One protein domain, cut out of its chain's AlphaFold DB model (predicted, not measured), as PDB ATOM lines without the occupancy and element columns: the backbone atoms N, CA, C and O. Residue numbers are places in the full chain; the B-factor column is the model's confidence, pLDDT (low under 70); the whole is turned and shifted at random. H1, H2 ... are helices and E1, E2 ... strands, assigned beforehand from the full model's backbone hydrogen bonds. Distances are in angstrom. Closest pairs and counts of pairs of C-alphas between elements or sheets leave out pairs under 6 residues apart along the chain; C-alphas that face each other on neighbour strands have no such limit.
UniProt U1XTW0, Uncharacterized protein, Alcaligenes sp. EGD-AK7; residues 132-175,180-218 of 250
ATOM      1  N   ARG A 132       3.602 -21.948  55.484       86.50
ATOM      2  CA  ARG A 132       2.619 -22.424  56.455       86.50
ATOM      3  C   ARG A 132       3.286 -22.787  57.763       86.50
ATOM      4  O   ARG A 132       4.372 -23.377  57.763       86.50
ATOM      5  N   TRP A 133       2.589 -22.511  58.853       86.19
ATOM      6  CA  TRP A 133       2.947 -23.035  60.158       86.19
ATOM      7  C   TRP A 133       2.661 -24.535  60.214       86.19
ATOM      8  O   TRP A 133       1.585 -25.001  59.832       86.19
ATOM      9  N   VAL A 134       3.637 -25.306  60.676       85.19
ATOM     10  CA  VAL A 134       3.507 -26.738  60.926       85.19
ATOM     11  C   VAL A 134       3.759 -26.971  62.409       85.19
ATOM     12  O   VAL A 134       4.913 -26.871  62.839       85.19
ATOM     13  N   PRO A 135       2.712 -27.326  63.178       84.81
ATOM     14  CA  PRO A 135       2.873 -27.703  64.568       84.81
ATOM     15  C   PRO A 135       3.854 -28.867  64.718       84.81
ATOM     16  O   PRO A 135       3.860 -29.853  63.958       84.81
ATOM     17  N   GLY A 136       4.698 -28.723  65.721       85.56
ATOM     18  CA  GLY A 136       5.632 -29.712  66.186       85.56
ATOM     19  C   GLY A 136       4.924 -30.927  66.767       85.56
ATOM     20  O   GLY A 136       3.699 -31.036  66.812       85.56
ATOM     21  N   VAL A 137       5.729 -31.895  67.176       87.38
ATOM     22  CA  VAL A 137       5.274 -33.030  67.981       87.38
ATOM     23  C   VAL A 137       6.128 -32.997  69.242       87.38
ATOM     24  O   VAL A 137       7.355 -33.086  69.104       87.38
ATOM     25  N   PRO A 138       5.525 -32.843  70.438       88.25
ATOM     26  CA  PRO A 138       6.262 -32.774  71.695       88.25
ATOM     27  C   PRO A 138       7.281 -33.914  71.819       88.25
ATOM     28  O   PRO A 138       6.957 -35.070  71.559       88.25
ATOM     29  N   GLY A 139       8.530 -33.580  72.152       88.06
ATOM     30  CA  GLY A 139       9.625 -34.550  72.294       88.06
ATOM     31  C   GLY A 139      10.202 -35.118  70.990       88.06
ATOM     32  O   GLY A 139      11.175 -35.862  71.048       88.06
ATOM     33  N   PHE A 140       9.658 -34.769  69.819       87.12
ATOM     34  CA  PHE A 140      10.125 -35.300  68.532       87.12
ATOM     35  C   PHE A 140      10.577 -34.219  67.552       87.12
ATOM     36  O   PHE A 140      11.643 -34.326  66.949       87.12
ATOM     37  N   ARG A 141       9.774 -33.168  67.358       83.25
ATOM     38  CA  ARG A 141      10.104 -32.087  66.418       83.25
ATOM     39  C   ARG A 141       9.540 -30.748  66.898       83.25
ATOM     40  O   ARG A 141       8.376 -30.726  67.298       83.25
ATOM     41  N   PRO A 142      10.304 -29.647  66.806       88.06
ATOM     42  CA  PRO A 142       9.784 -28.321  67.113       88.06
ATOM     43  C   PRO A 142       8.808 -27.854  66.032       88.06
ATOM     44  O   PRO A 142       8.876 -28.312  64.877       88.06
ATOM     45  N   ASP A 143       7.948 -26.917  66.425       89.31
ATOM     46  CA  ASP A 143       7.129 -26.136  65.508       89.31
ATOM     47  C   ASP A 143       8.012 -25.417  64.480       89.31
ATOM     48  O   ASP A 143       9.190 -25.146  64.731       89.31
ATOM     49  N   ARG A 144       7.473 -25.172  63.282       89.81
ATOM     50  CA  ARG A 144       8.231 -24.505  62.216       89.81
ATOM     51  C   ARG A 144       7.346 -23.937  61.123       89.81
ATOM     52  O   ARG A 144       6.333 -24.535  60.758       89.81
ATOM     53  N   TRP A 145       7.841 -22.897  60.465       90.69
ATOM     54  CA  TRP A 145       7.365 -22.502  59.142       90.69
ATOM     55  C   TRP A 145       7.988 -23.346  58.033       90.69
ATOM     56  O   TRP A 145       9.184 -23.658  58.033       90.69
ATOM     57  N   VAL A 146       7.170 -23.700  57.044       88.31
ATOM     58  CA  VAL A 146       7.603 -24.435  55.855       88.31
ATOM     59  C   VAL A 146       7.154 -23.692  54.607       88.31
ATOM     60  O   VAL A 146       5.972 -23.391  54.464       88.31
ATOM     61  N   SER A 147       8.093 -23.436  53.695       88.50
ATOM     62  CA  SER A 147       7.831 -22.753  52.426       88.50
ATOM     63  C   SER A 147       7.322 -23.705  51.352       88.50
ATOM     64  O   SER A 147       7.772 -24.853  51.234       88.50
ATOM     65  N   LEU A 148       6.412 -23.193  50.533       87.00
ATOM     66  CA  LEU A 148       5.935 -23.840  49.328       87.00
ATOM     67  C   LEU A 148       7.095 -23.941  48.334       87.00
ATOM     68  O   LEU A 148       7.627 -22.936  47.862       87.00
ATOM     69  N   THR A 149       7.542 -25.164  48.068       88.69
ATOM     70  CA  THR A 149       8.781 -25.441  47.331       88.69
ATOM     71  C   THR A 149       8.597 -26.581  46.346       88.69
ATOM     72  O   THR A 149       7.841 -27.510  46.613       88.69
ATOM     73  N   TYR A 150       9.322 -26.535  45.232       86.81
ATOM     74  CA  TYR A 150       9.524 -27.684  44.361       86.81
ATOM     75  C   TYR A 150      10.998 -28.159  44.411       86.81
ATOM     76  O   TYR A 150      11.904 -27.339  44.215       86.81
ATOM     77  N   PRO A 151      11.260 -29.464  44.645       84.62
ATOM     78  CA  PRO A 151      10.279 -30.508  44.934       84.62
ATOM     79  C   PRO A 151       9.605 -30.253  46.285       84.62
ATOM     80  O   PRO A 151      10.119 -29.493  47.105       84.62
ATOM     81  N   GLU A 152       8.448 -30.879  46.499       75.25
ATOM     82  CA  GLU A 152       7.669 -30.667  47.718       75.25
ATOM     83  C   GLU A 152       8.495 -30.982  48.962       75.25
ATOM     84  O   GLU A 152       9.080 -32.062  49.090       75.25
ATOM     85  N   SER A 153       8.477 -30.061  49.924       70.31
ATOM     86  CA  SER A 153       8.968 -30.364  51.260       70.31
ATOM     87  C   SER A 153       8.199 -31.568  51.821       70.31
ATOM     88  O   SER A 153       6.966 -31.597  51.752       70.31
ATOM     89  N   PRO A 154       8.866 -32.533  52.481       67.69
ATOM     90  CA  PRO A 154       8.176 -33.613  53.188       67.69
ATOM     91  C   PRO A 154       7.119 -33.107  54.184       67.69
ATOM     92  O   PRO A 154       6.149 -33.811  54.470       67.69
ATOM     93  N   TYR A 155       7.298 -31.875  54.673       61.81
ATOM     94  CA  TYR A 155       6.435 -31.187  55.631       61.81
ATOM     95  C   TYR A 155       5.414 -30.247  54.984       61.81
ATOM     96  O   TYR A 155       4.555 -29.728  55.693       61.81
ATOM     97  N   PHE A 156       5.486 -30.018  53.671       67.06
ATOM     98  CA  PHE A 156       4.535 -29.227  52.892       67.06
ATOM     99  C   PHE A 156       4.230 -29.966  51.595       67.06
ATOM    100  O   PHE A 156       4.876 -29.748  50.578       67.06
ATOM    101  N   LYS A 157       3.241 -30.867  51.669       64.62
ATOM    102  CA  LYS A 157       2.742 -31.641  50.529       64.62
ATOM    103  C   LYS A 157       1.519 -30.959  49.938       64.62
ATOM    104  O   LYS A 157       0.579 -30.670  50.681       64.62
ATOM    105  N   PHE A 158       1.550 -30.703  48.638       60.16
ATOM    106  CA  PHE A 158       0.573 -29.848  47.956       60.16
ATOM    107  C   PHE A 158       0.253 -30.311  46.519       60.16
ATOM    108  O   PHE A 158      -0.456 -29.649  45.772       60.16
ATOM    109  N   GLY A 159       0.720 -31.491  46.122       53.12
ATOM    110  CA  GLY A 159       0.478 -32.013  44.779       53.12
ATOM    111  C   GLY A 159       0.987 -33.432  44.536       53.12
ATOM    112  O   GLY A 159       0.704 -33.982  43.480       53.12
ATOM    113  N   SER A 160       1.681 -34.077  45.477       47.84
ATOM    114  CA  SER A 160       2.242 -35.431  45.315       47.84
ATOM    115  C   SER A 160       1.270 -36.587  45.605       47.84
ATOM    116  O   SER A 160       1.611 -37.746  45.374       47.84
ATOM    117  N   ARG A 161       0.046 -36.316  46.081       51.62
ATOM    118  CA  ARG A 161      -0.989 -37.332  46.365       51.62
ATOM    119  C   ARG A 161      -2.327 -36.933  45.734       51.62
ATOM    120  O   ARG A 161      -2.522 -35.741  45.520       51.62
ATOM    121  N   PRO A 162      -3.240 -37.878  45.431       48.72
ATOM    122  CA  PRO A 162      -4.622 -37.543  45.103       48.72
ATOM    123  C   PRO A 162      -5.187 -36.714  46.253       48.72
ATOM    124  O   PRO A 162      -5.307 -37.190  47.382       48.72
ATOM    125  N   ILE A 163      -5.430 -35.442  45.982       52.09
ATOM    126  CA  ILE A 163      -6.035 -34.533  46.934       52.09
ATOM    127  C   ILE A 163      -7.546 -34.725  46.766       52.09
ATOM    128  O   ILE A 163      -8.040 -34.542  45.653       52.09
ATOM    129  N   PRO A 164      -8.297 -35.130  47.806       48.69
ATOM    130  CA  PRO A 164      -9.746 -35.185  47.685       48.69
ATOM    131  C   PRO A 164     -10.275 -33.767  47.412       48.69
ATOM    132  O   PRO A 164      -9.700 -32.799  47.910       48.69
ATOM    133  N   ALA A 165     -11.346 -33.646  46.623       48.56
ATOM    134  CA  ALA A 165     -11.814 -32.405  45.982       48.56
ATOM    135  C   ALA A 165     -11.976 -31.167  46.900       48.56
ATOM    136  O   ALA A 165     -11.997 -30.042  46.422       48.56
ATOM    137  N   TRP A 166     -12.036 -31.353  48.219       43.62
ATOM    138  CA  TRP A 166     -12.158 -30.309  49.244       43.62
ATOM    139  C   TRP A 166     -10.847 -29.688  49.776       43.62
ATOM    140  O   TRP A 166     -10.905 -28.794  50.615       43.62
ATOM    141  N   LYS A 167      -9.656 -30.154  49.368       51.56
ATOM    142  CA  LYS A 167      -8.373 -29.725  49.972       51.56
ATOM    143  C   LYS A 167      -7.376 -29.208  48.943       51.56
ATOM    144  O   LYS A 167      -6.241 -29.673  48.931       51.56
ATOM    145  N   HIS A 168      -7.782 -28.263  48.092       53.94
ATOM    146  CA  HIS A 168      -6.841 -27.562  47.208       53.94
ATOM    147  C   HIS A 168      -5.547 -27.228  47.981       53.94
ATOM    148  O   HIS A 168      -5.633 -26.866  49.157       53.94
ATOM    149  N   PRO A 169      -4.346 -27.369  47.397       55.16
ATOM    150  CA  PRO A 169      -3.094 -27.095  48.106       55.16
ATOM    151  C   PRO A 169      -3.001 -25.716  48.759       55.16
ATOM    152  O   PRO A 169      -2.217 -25.526  49.688       55.16
ATOM    153  N   PHE A 170      -3.822 -24.791  48.271       58.22
ATOM    154  CA  PHE A 170      -3.956 -23.421  48.749       58.22
ATOM    155  C   PHE A 170      -5.302 -23.176  49.463       58.22
ATOM    156  O   PHE A 170      -5.746 -22.046  49.563       58.22
ATOM    157  N   ALA A 171      -5.997 -24.218  49.930       52.78
ATOM    158  CA  ALA A 171      -7.216 -24.108  50.740       52.78
ATOM    159  C   ALA A 171      -6.901 -23.582  52.162       52.78
ATOM    160  O   ALA A 171      -5.818 -23.875  52.676       52.78
ATOM    161  N   PRO A 172      -7.832 -22.869  52.841       50.34
ATOM    162  CA  PRO A 172      -9.268 -22.749  52.534       50.34
ATOM    163  C   PRO A 172      -9.656 -21.685  51.492       50.34
ATOM    164  O   PRO A 172     -10.768 -21.745  50.980       50.34
ATOM    165  N   LYS A 173      -8.751 -20.785  51.097       55.97
ATOM    166  CA  LYS A 173      -8.856 -19.961  49.880       55.97
ATOM    167  C   LYS A 173      -7.439 -19.685  49.381       55.97
ATOM    168  O   LYS A 173      -6.624 -19.285  50.214       55.97
ATOM    169  N   PRO A 174      -7.131 -19.876  48.084       61.12
ATOM    170  CA  PRO A 174      -5.846 -19.439  47.567       61.12
ATOM    171  C   PRO A 174      -5.697 -17.954  47.876       61.12
ATOM    172  O   PRO A 174      -6.609 -17.167  47.610       61.12
ATOM    173  N   ALA A 175      -4.563 -17.588  48.477       72.44
ATOM    174  CA  ALA A 175      -4.147 -16.198  48.516       72.44
ATOM    175  C   ALA A 175      -4.224 -15.641  47.082       72.44
ATOM    176  O   ALA A 175      -3.964 -16.398  46.137       72.44
ATOM    177  N   VAL A 180       5.617 -20.180  44.626       90.62
ATOM    178  CA  VAL A 180       6.318 -21.471  44.690       90.62
ATOM    179  C   VAL A 180       7.818 -21.240  44.503       90.62
ATOM    180  O   VAL A 180       8.252 -20.726  43.474       90.62
ATOM    181  N   LEU A 181       8.635 -21.656  45.471       92.00
ATOM    182  CA  LEU A 181      10.092 -21.594  45.345       92.00
ATOM    183  C   LEU A 181      10.648 -22.818  44.613       92.00
ATOM    184  O   LEU A 181      10.414 -23.957  45.010       92.00
ATOM    185  N   LEU A 182      11.481 -22.587  43.609       92.81
ATOM    186  CA  LEU A 182      12.242 -23.622  42.918       92.81
ATOM    187  C   LEU A 182      13.662 -23.111  42.686       92.81
ATOM    188  O   LEU A 182      13.858 -21.945  42.353       92.81
ATOM    189  N   HIS A 183      14.647 -23.990  42.839       92.06
ATOM    190  CA  HIS A 183      16.007 -23.737  42.370       92.06
ATOM    191  C   HIS A 183      16.305 -24.654  41.187       92.06
ATOM    192  O   HIS A 183      15.743 -25.737  41.098       92.06
ATOM    193  N   SER A 184      17.218 -24.289  40.288       91.12
ATOM    194  CA  SER A 184      17.555 -25.167  39.155       91.12
ATOM    195  C   SER A 184      18.089 -26.532  39.607       91.12
ATOM    196  O   SER A 184      17.749 -27.555  39.022       91.12
ATOM    197  N   TRP A 185      18.838 -26.578  40.713       90.56
ATOM    198  CA  TRP A 185      19.307 -27.831  41.313       90.56
ATOM    199  C   TRP A 185      18.202 -28.668  41.975       90.56
ATOM    200  O   TRP A 185      18.455 -29.818  42.312       90.56
ATOM    201  N   SER A 186      16.979 -28.145  42.131       89.56
ATOM    202  CA  SER A 186      15.797 -28.942  42.500       89.56
ATOM    203  C   SER A 186      15.448 -30.003  41.454       89.56
ATOM    204  O   SER A 186      14.726 -30.949  41.757       89.56
ATOM    205  N   LEU A 187      15.922 -29.817  40.220       92.19
ATOM    206  CA  LEU A 187      15.694 -30.708  39.085       92.19
ATOM    207  C   LEU A 187      16.842 -31.709  38.887       92.19
ATOM    208  O   LEU A 187      16.857 -32.425  37.892       92.19
ATOM    209  N   LEU A 188      17.807 -31.740  39.811       93.19
ATOM    210  CA  LEU A 188      19.014 -32.560  39.744       93.19
ATOM    211  C   LEU A 188      19.081 -33.503  40.951       93.19
ATOM    212  O   LEU A 188      18.578 -33.188  42.032       93.19
ATOM    213  N   GLU A 189      19.730 -34.653  40.780       91.19
ATOM    214  CA  GLU A 189      20.022 -35.563  41.889       91.19
ATOM    215  C   GLU A 189      21.332 -35.181  42.584       91.19
ATOM    216  O   GLU A 189      22.149 -34.440  42.041       91.19
ATOM    217  N   ARG A 190      21.537 -35.681  43.807       91.62
ATOM    218  CA  ARG A 190      22.814 -35.548  44.516       91.62
ATOM    219  C   ARG A 190      23.679 -36.772  44.229       91.62
ATOM    220  O   ARG A 190      23.196 -37.896  44.365       91.62
ATOM    221  N   ASP A 191      24.924 -36.558  43.815       92.75
ATOM    222  CA  ASP A 191      25.923 -37.628  43.766       92.75
ATOM    223  C   ASP A 191      26.470 -37.953  45.170       92.75
ATOM    224  O   ASP A 191      26.072 -37.343  46.167       92.75
ATOM    225  N   GLU A 192      27.371 -38.932  45.258       93.19
ATOM    226  CA  GLU A 192      27.989 -39.366  46.522       93.19
ATOM    227  C   GLU A 192      28.833 -38.265  47.187       93.19
ATOM    228  O   GLU A 192      28.978 -38.251  48.407       93.19
ATOM    229  N   ALA A 193      29.333 -37.304  46.405       93.69
ATOM    230  CA  ALA A 193      30.066 -36.136  46.886       93.69
ATOM    231  C   ALA A 193      29.142 -34.947  47.235       93.69
ATOM    232  O   ALA A 193      29.610 -33.900  47.685       93.69
ATOM    233  N   GLY A 194      27.826 -35.088  47.048       89.69
ATOM    234  CA  GLY A 194      26.831 -34.049  47.309       89.69
ATOM    235  C   GLY A 194      26.676 -33.007  46.193       89.69
ATOM    236  O   GLY A 194      25.943 -32.025  46.376       89.69
ATOM    237  N   HIS A 195      27.301 -33.188  45.028       92.00
ATOM    238  CA  HIS A 195      27.109 -32.312  43.875       92.00
ATOM    239  C   HIS A 195      25.754 -32.553  43.213       92.00
ATOM    240  O   HIS A 195      25.207 -33.653  43.241       92.00
ATOM    241  N   ALA A 196      25.196 -31.499  42.616       92.56
ATOM    242  CA  ALA A 196      23.965 -31.598  41.846       92.56
ATOM    243  C   ALA A 196      24.283 -32.103  40.430       92.56
ATOM    244  O   ALA A 196      24.961 -31.412  39.670       92.56
ATOM    245  N   VAL A 197      23.787 -33.290  40.081       94.75
ATOM    246  CA  VAL A 197      24.041 -33.966  38.806       94.75
ATOM    247  C   VAL A 197      22.734 -34.325  38.109       94.75
ATOM    248  O   VAL A 197      21.748 -34.720  38.735       94.75
ATOM    249  N   TYR A 198      22.720 -34.191  36.787       94.62
ATOM    250  CA  TYR A 198      21.641 -34.740  35.978       94.62
ATOM    251  C   TYR A 198      21.840 -36.253  35.861       94.62
ATOM    252  O   TYR A 198      22.927 -36.694  35.485       94.62
ATOM    253  N   ARG A 199      20.811 -37.038  36.192       93.12
ATOM    254  CA  ARG A 199      20.823 -38.500  36.014       93.12
ATOM    255  C   ARG A 199      19.834 -38.937  34.948       93.12
ATOM    256  O   ARG A 199      20.196 -39.675  34.041       93.12
ATOM    257  N   ASP A 200      18.605 -38.450  35.057       93.94
ATOM    258  CA  ASP A 200      17.509 -38.725  34.142       93.94
ATOM    259  C   ASP A 200      16.437 -37.619  34.228       93.94
ATOM    260  O   ASP A 200      16.551 -36.660  34.999       93.94
ATOM    261  N   ASP A 201      15.368 -37.772  33.448       94.62
ATOM    262  CA  ASP A 201      14.256 -36.823  33.377       94.62
ATOM    263  C   ASP A 201      13.247 -36.944  34.535       94.62
ATOM    264  O   ASP A 201      12.242 -36.230  34.551       94.62
ATOM    265  N   ARG A 202      13.449 -37.814  35.534       92.50
ATOM    266  CA  ARG A 202      12.428 -38.118  36.556       92.50
ATOM    267  C   ARG A 202      11.980 -36.884  37.336       92.50
ATOM    268  O   ARG A 202      10.779 -36.690  37.550       92.50
ATOM    269  N   LEU A 203      12.925 -36.048  37.771       90.69
ATOM    270  CA  LEU A 203      12.628 -34.810  38.504       90.69
ATOM    271  C   LEU A 203      12.005 -33.748  37.587       90.69
ATOM    272  O   LEU A 203      11.076 -33.050  37.992       90.69
ATOM    273  N   LEU A 204      12.443 -33.676  36.330       91.62
ATOM    274  CA  LEU A 204      11.875 -32.767  35.335       91.62
ATOM    275  C   LEU A 204      10.423 -33.138  34.986       91.62
ATOM    276  O   LEU A 204       9.542 -32.277  34.961       91.62
ATOM    277  N   GLU A 205      10.137 -34.424  34.795       92.56
ATOM    278  CA  GLU A 205       8.783 -34.942  34.590       92.56
ATOM    279  C   GLU A 205       7.900 -34.746  35.823       92.56
ATOM    280  O   GLU A 205       6.711 -34.430  35.705       92.56
ATOM    281  N   GLY A 206       8.474 -34.878  37.020       88.88
ATOM    282  CA  GLY A 206       7.812 -34.503  38.264       88.88
ATOM    283  C   GLY A 206       7.361 -33.041  38.248       88.88
ATOM    284  O   GLY A 206       6.218 -32.749  38.605       88.88
ATOM    285  N   TYR A 207       8.224 -32.133  37.789       89.69
ATOM    286  CA  TYR A 207       7.929 -30.705  37.707       89.69
ATOM    287  C   TYR A 207       6.858 -30.410  36.654       89.69
ATOM    288  O   TYR A 207       5.888 -29.709  36.940       89.69
ATOM    289  N   ARG A 208       6.947 -31.025  35.466       90.25
ATOM    290  CA  ARG A 208       5.918 -30.917  34.416       90.25
ATOM    291  C   ARG A 208       4.550 -31.407  34.896       90.25
ATOM    292  O   ARG A 208       3.525 -30.812  34.570       90.25
ATOM    293  N   LYS A 209       4.498 -32.500  35.667       87.25
ATOM    294  CA  LYS A 209       3.251 -33.001  36.276       87.25
ATOM    295  C   LYS A 209       2.713 -32.043  37.335       87.25
ATOM    296  O   LYS A 209       1.503 -31.841  37.388       87.25
ATOM    297  N   PHE A 210       3.593 -31.466  38.148       84.62
ATOM    298  CA  PHE A 210       3.234 -30.457  39.139       84.62
ATOM    299  C   PHE A 210       2.632 -29.206  38.476       84.62
ATOM    300  O   PHE A 210       1.496 -28.852  38.785       84.62
ATOM    301  N   LEU A 211       3.323 -28.609  37.498       85.38
ATOM    302  CA  LEU A 211       2.825 -27.443  36.765       85.38
ATOM    303  C   LEU A 211       1.482 -27.716  36.085       85.38
ATOM    304  O   LEU A 211       0.556 -26.934  36.255       85.38
ATOM    305  N   ARG A 212       1.330 -28.856  35.393       85.00
ATOM    306  CA  ARG A 212       0.057 -29.243  34.751       85.00
ATOM    307  C   ARG A 212      -1.125 -29.350  35.716       85.00
ATOM    308  O   ARG A 212      -2.263 -29.327  35.264       85.00
ATOM    309  N   ARG A 213      -0.876 -29.552  37.012       80.06
ATOM    310  CA  ARG A 213      -1.927 -29.536  38.038       80.06
ATOM    311  C   ARG A 213      -2.221 -28.110  38.479       80.06
ATOM    312  O   ARG A 213      -3.384 -27.747  38.519       80.06
ATOM    313  N   LEU A 214      -1.182 -27.320  38.742       79.19
ATOM    314  CA  LEU A 214      -1.316 -25.942  39.212       79.19
ATOM    315  C   LEU A 214      -2.047 -25.047  38.201       79.19
ATOM    316  O   LEU A 214      -2.951 -24.314  38.579       79.19
ATOM    317  N   VAL A 215      -1.721 -25.169  36.912       83.44
ATOM    318  CA  VAL A 215      -2.303 -24.327  35.846       83.44
ATOM    319  C   VAL A 215      -3.770 -24.633  35.519       83.44
ATOM    320  O   VAL A 215      -4.345 -23.991  34.649       83.44
ATOM    321  N   LYS A 216      -4.388 -25.629  36.172       81.31
ATOM    322  CA  LYS A 216      -5.834 -25.878  36.043       81.31
ATOM    323  C   LYS A 216      -6.665 -24.875  36.833       81.31
ATOM    324  O   LYS A 216      -7.762 -24.544  36.406       81.31
ATOM    325  N   ASP A 217      -6.124 -24.430  37.963       78.25
ATOM    326  CA  ASP A 217      -6.842 -23.644  38.967       78.25
ATOM    327  C   ASP A 217      -6.188 -22.271  39.201       78.25
ATOM    328  O   ASP A 217      -6.726 -21.436  39.928       78.25
ATOM    329  N   CYS A 218      -5.003 -22.032  38.632       84.06
ATOM    330  CA  CYS A 218      -4.217 -20.817  38.827       84.06
ATOM    331  C   CYS A 218      -3.563 -20.369  37.518       84.06
ATOM    332  O   CYS A 218      -3.140 -21.192  36.706       84.06
TER     333      CYS A 218
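Overview. This is residues 132 to 175 and 180 to 218 of the 250 residues of an uncharacterized protein of Alcaligenes sp. EGD-AK7 (UniProt U1XTW0). This model has little regular structure: a loose, flat run of loops, with a small hairpin of E1 and E2 at one side and helix H2 apart from it, the short H1 near the beginning of H2. Residues 161 to 166 stick out. The printed part has 83 residues, 24 of them in two strands and two helices, mixed in class, ordered E1, E2, H1, H2; the sheet E1 - E2 is antiparallel. The radius of gyration of the C-alphas is 15.1 A, the spans 40 by 38 by 20 A.

Arrangement. Start at E1, residues 132 to 134, antiparallel to E2, residues 144 to 147, at 142 degrees; N 134 and O 144, 2.8 A apart, are within hydrogen-bond range. Beyond the cut, H1, residues 184 to 187, touches H2, residues 202 to 214, through 203 to 207 alone; their closest C-alphas, Leu 187 and Leu 203, are 5.2 A apart. In H2 every O i to N i+4 pair is within hydrogen-bond range; H1 is too short for one.

Along the chain. Find C-alpha 132 at (2.619, -22.424, 56.455), where E1 begins, 6.3 A long; E2 measures 10.0 A, H1 5.8 A. H2 runs 18.6 A to C-alpha 214 at (-1.316, -25.942, 39.212).

Size, cuts and confidence. Residues 176 to 179 are not printed, a gap of 12.3 A between C-alphas 175 and 180. The H1 to H2 link is long. Look for pLDDT under 70 at residues 154 to 174.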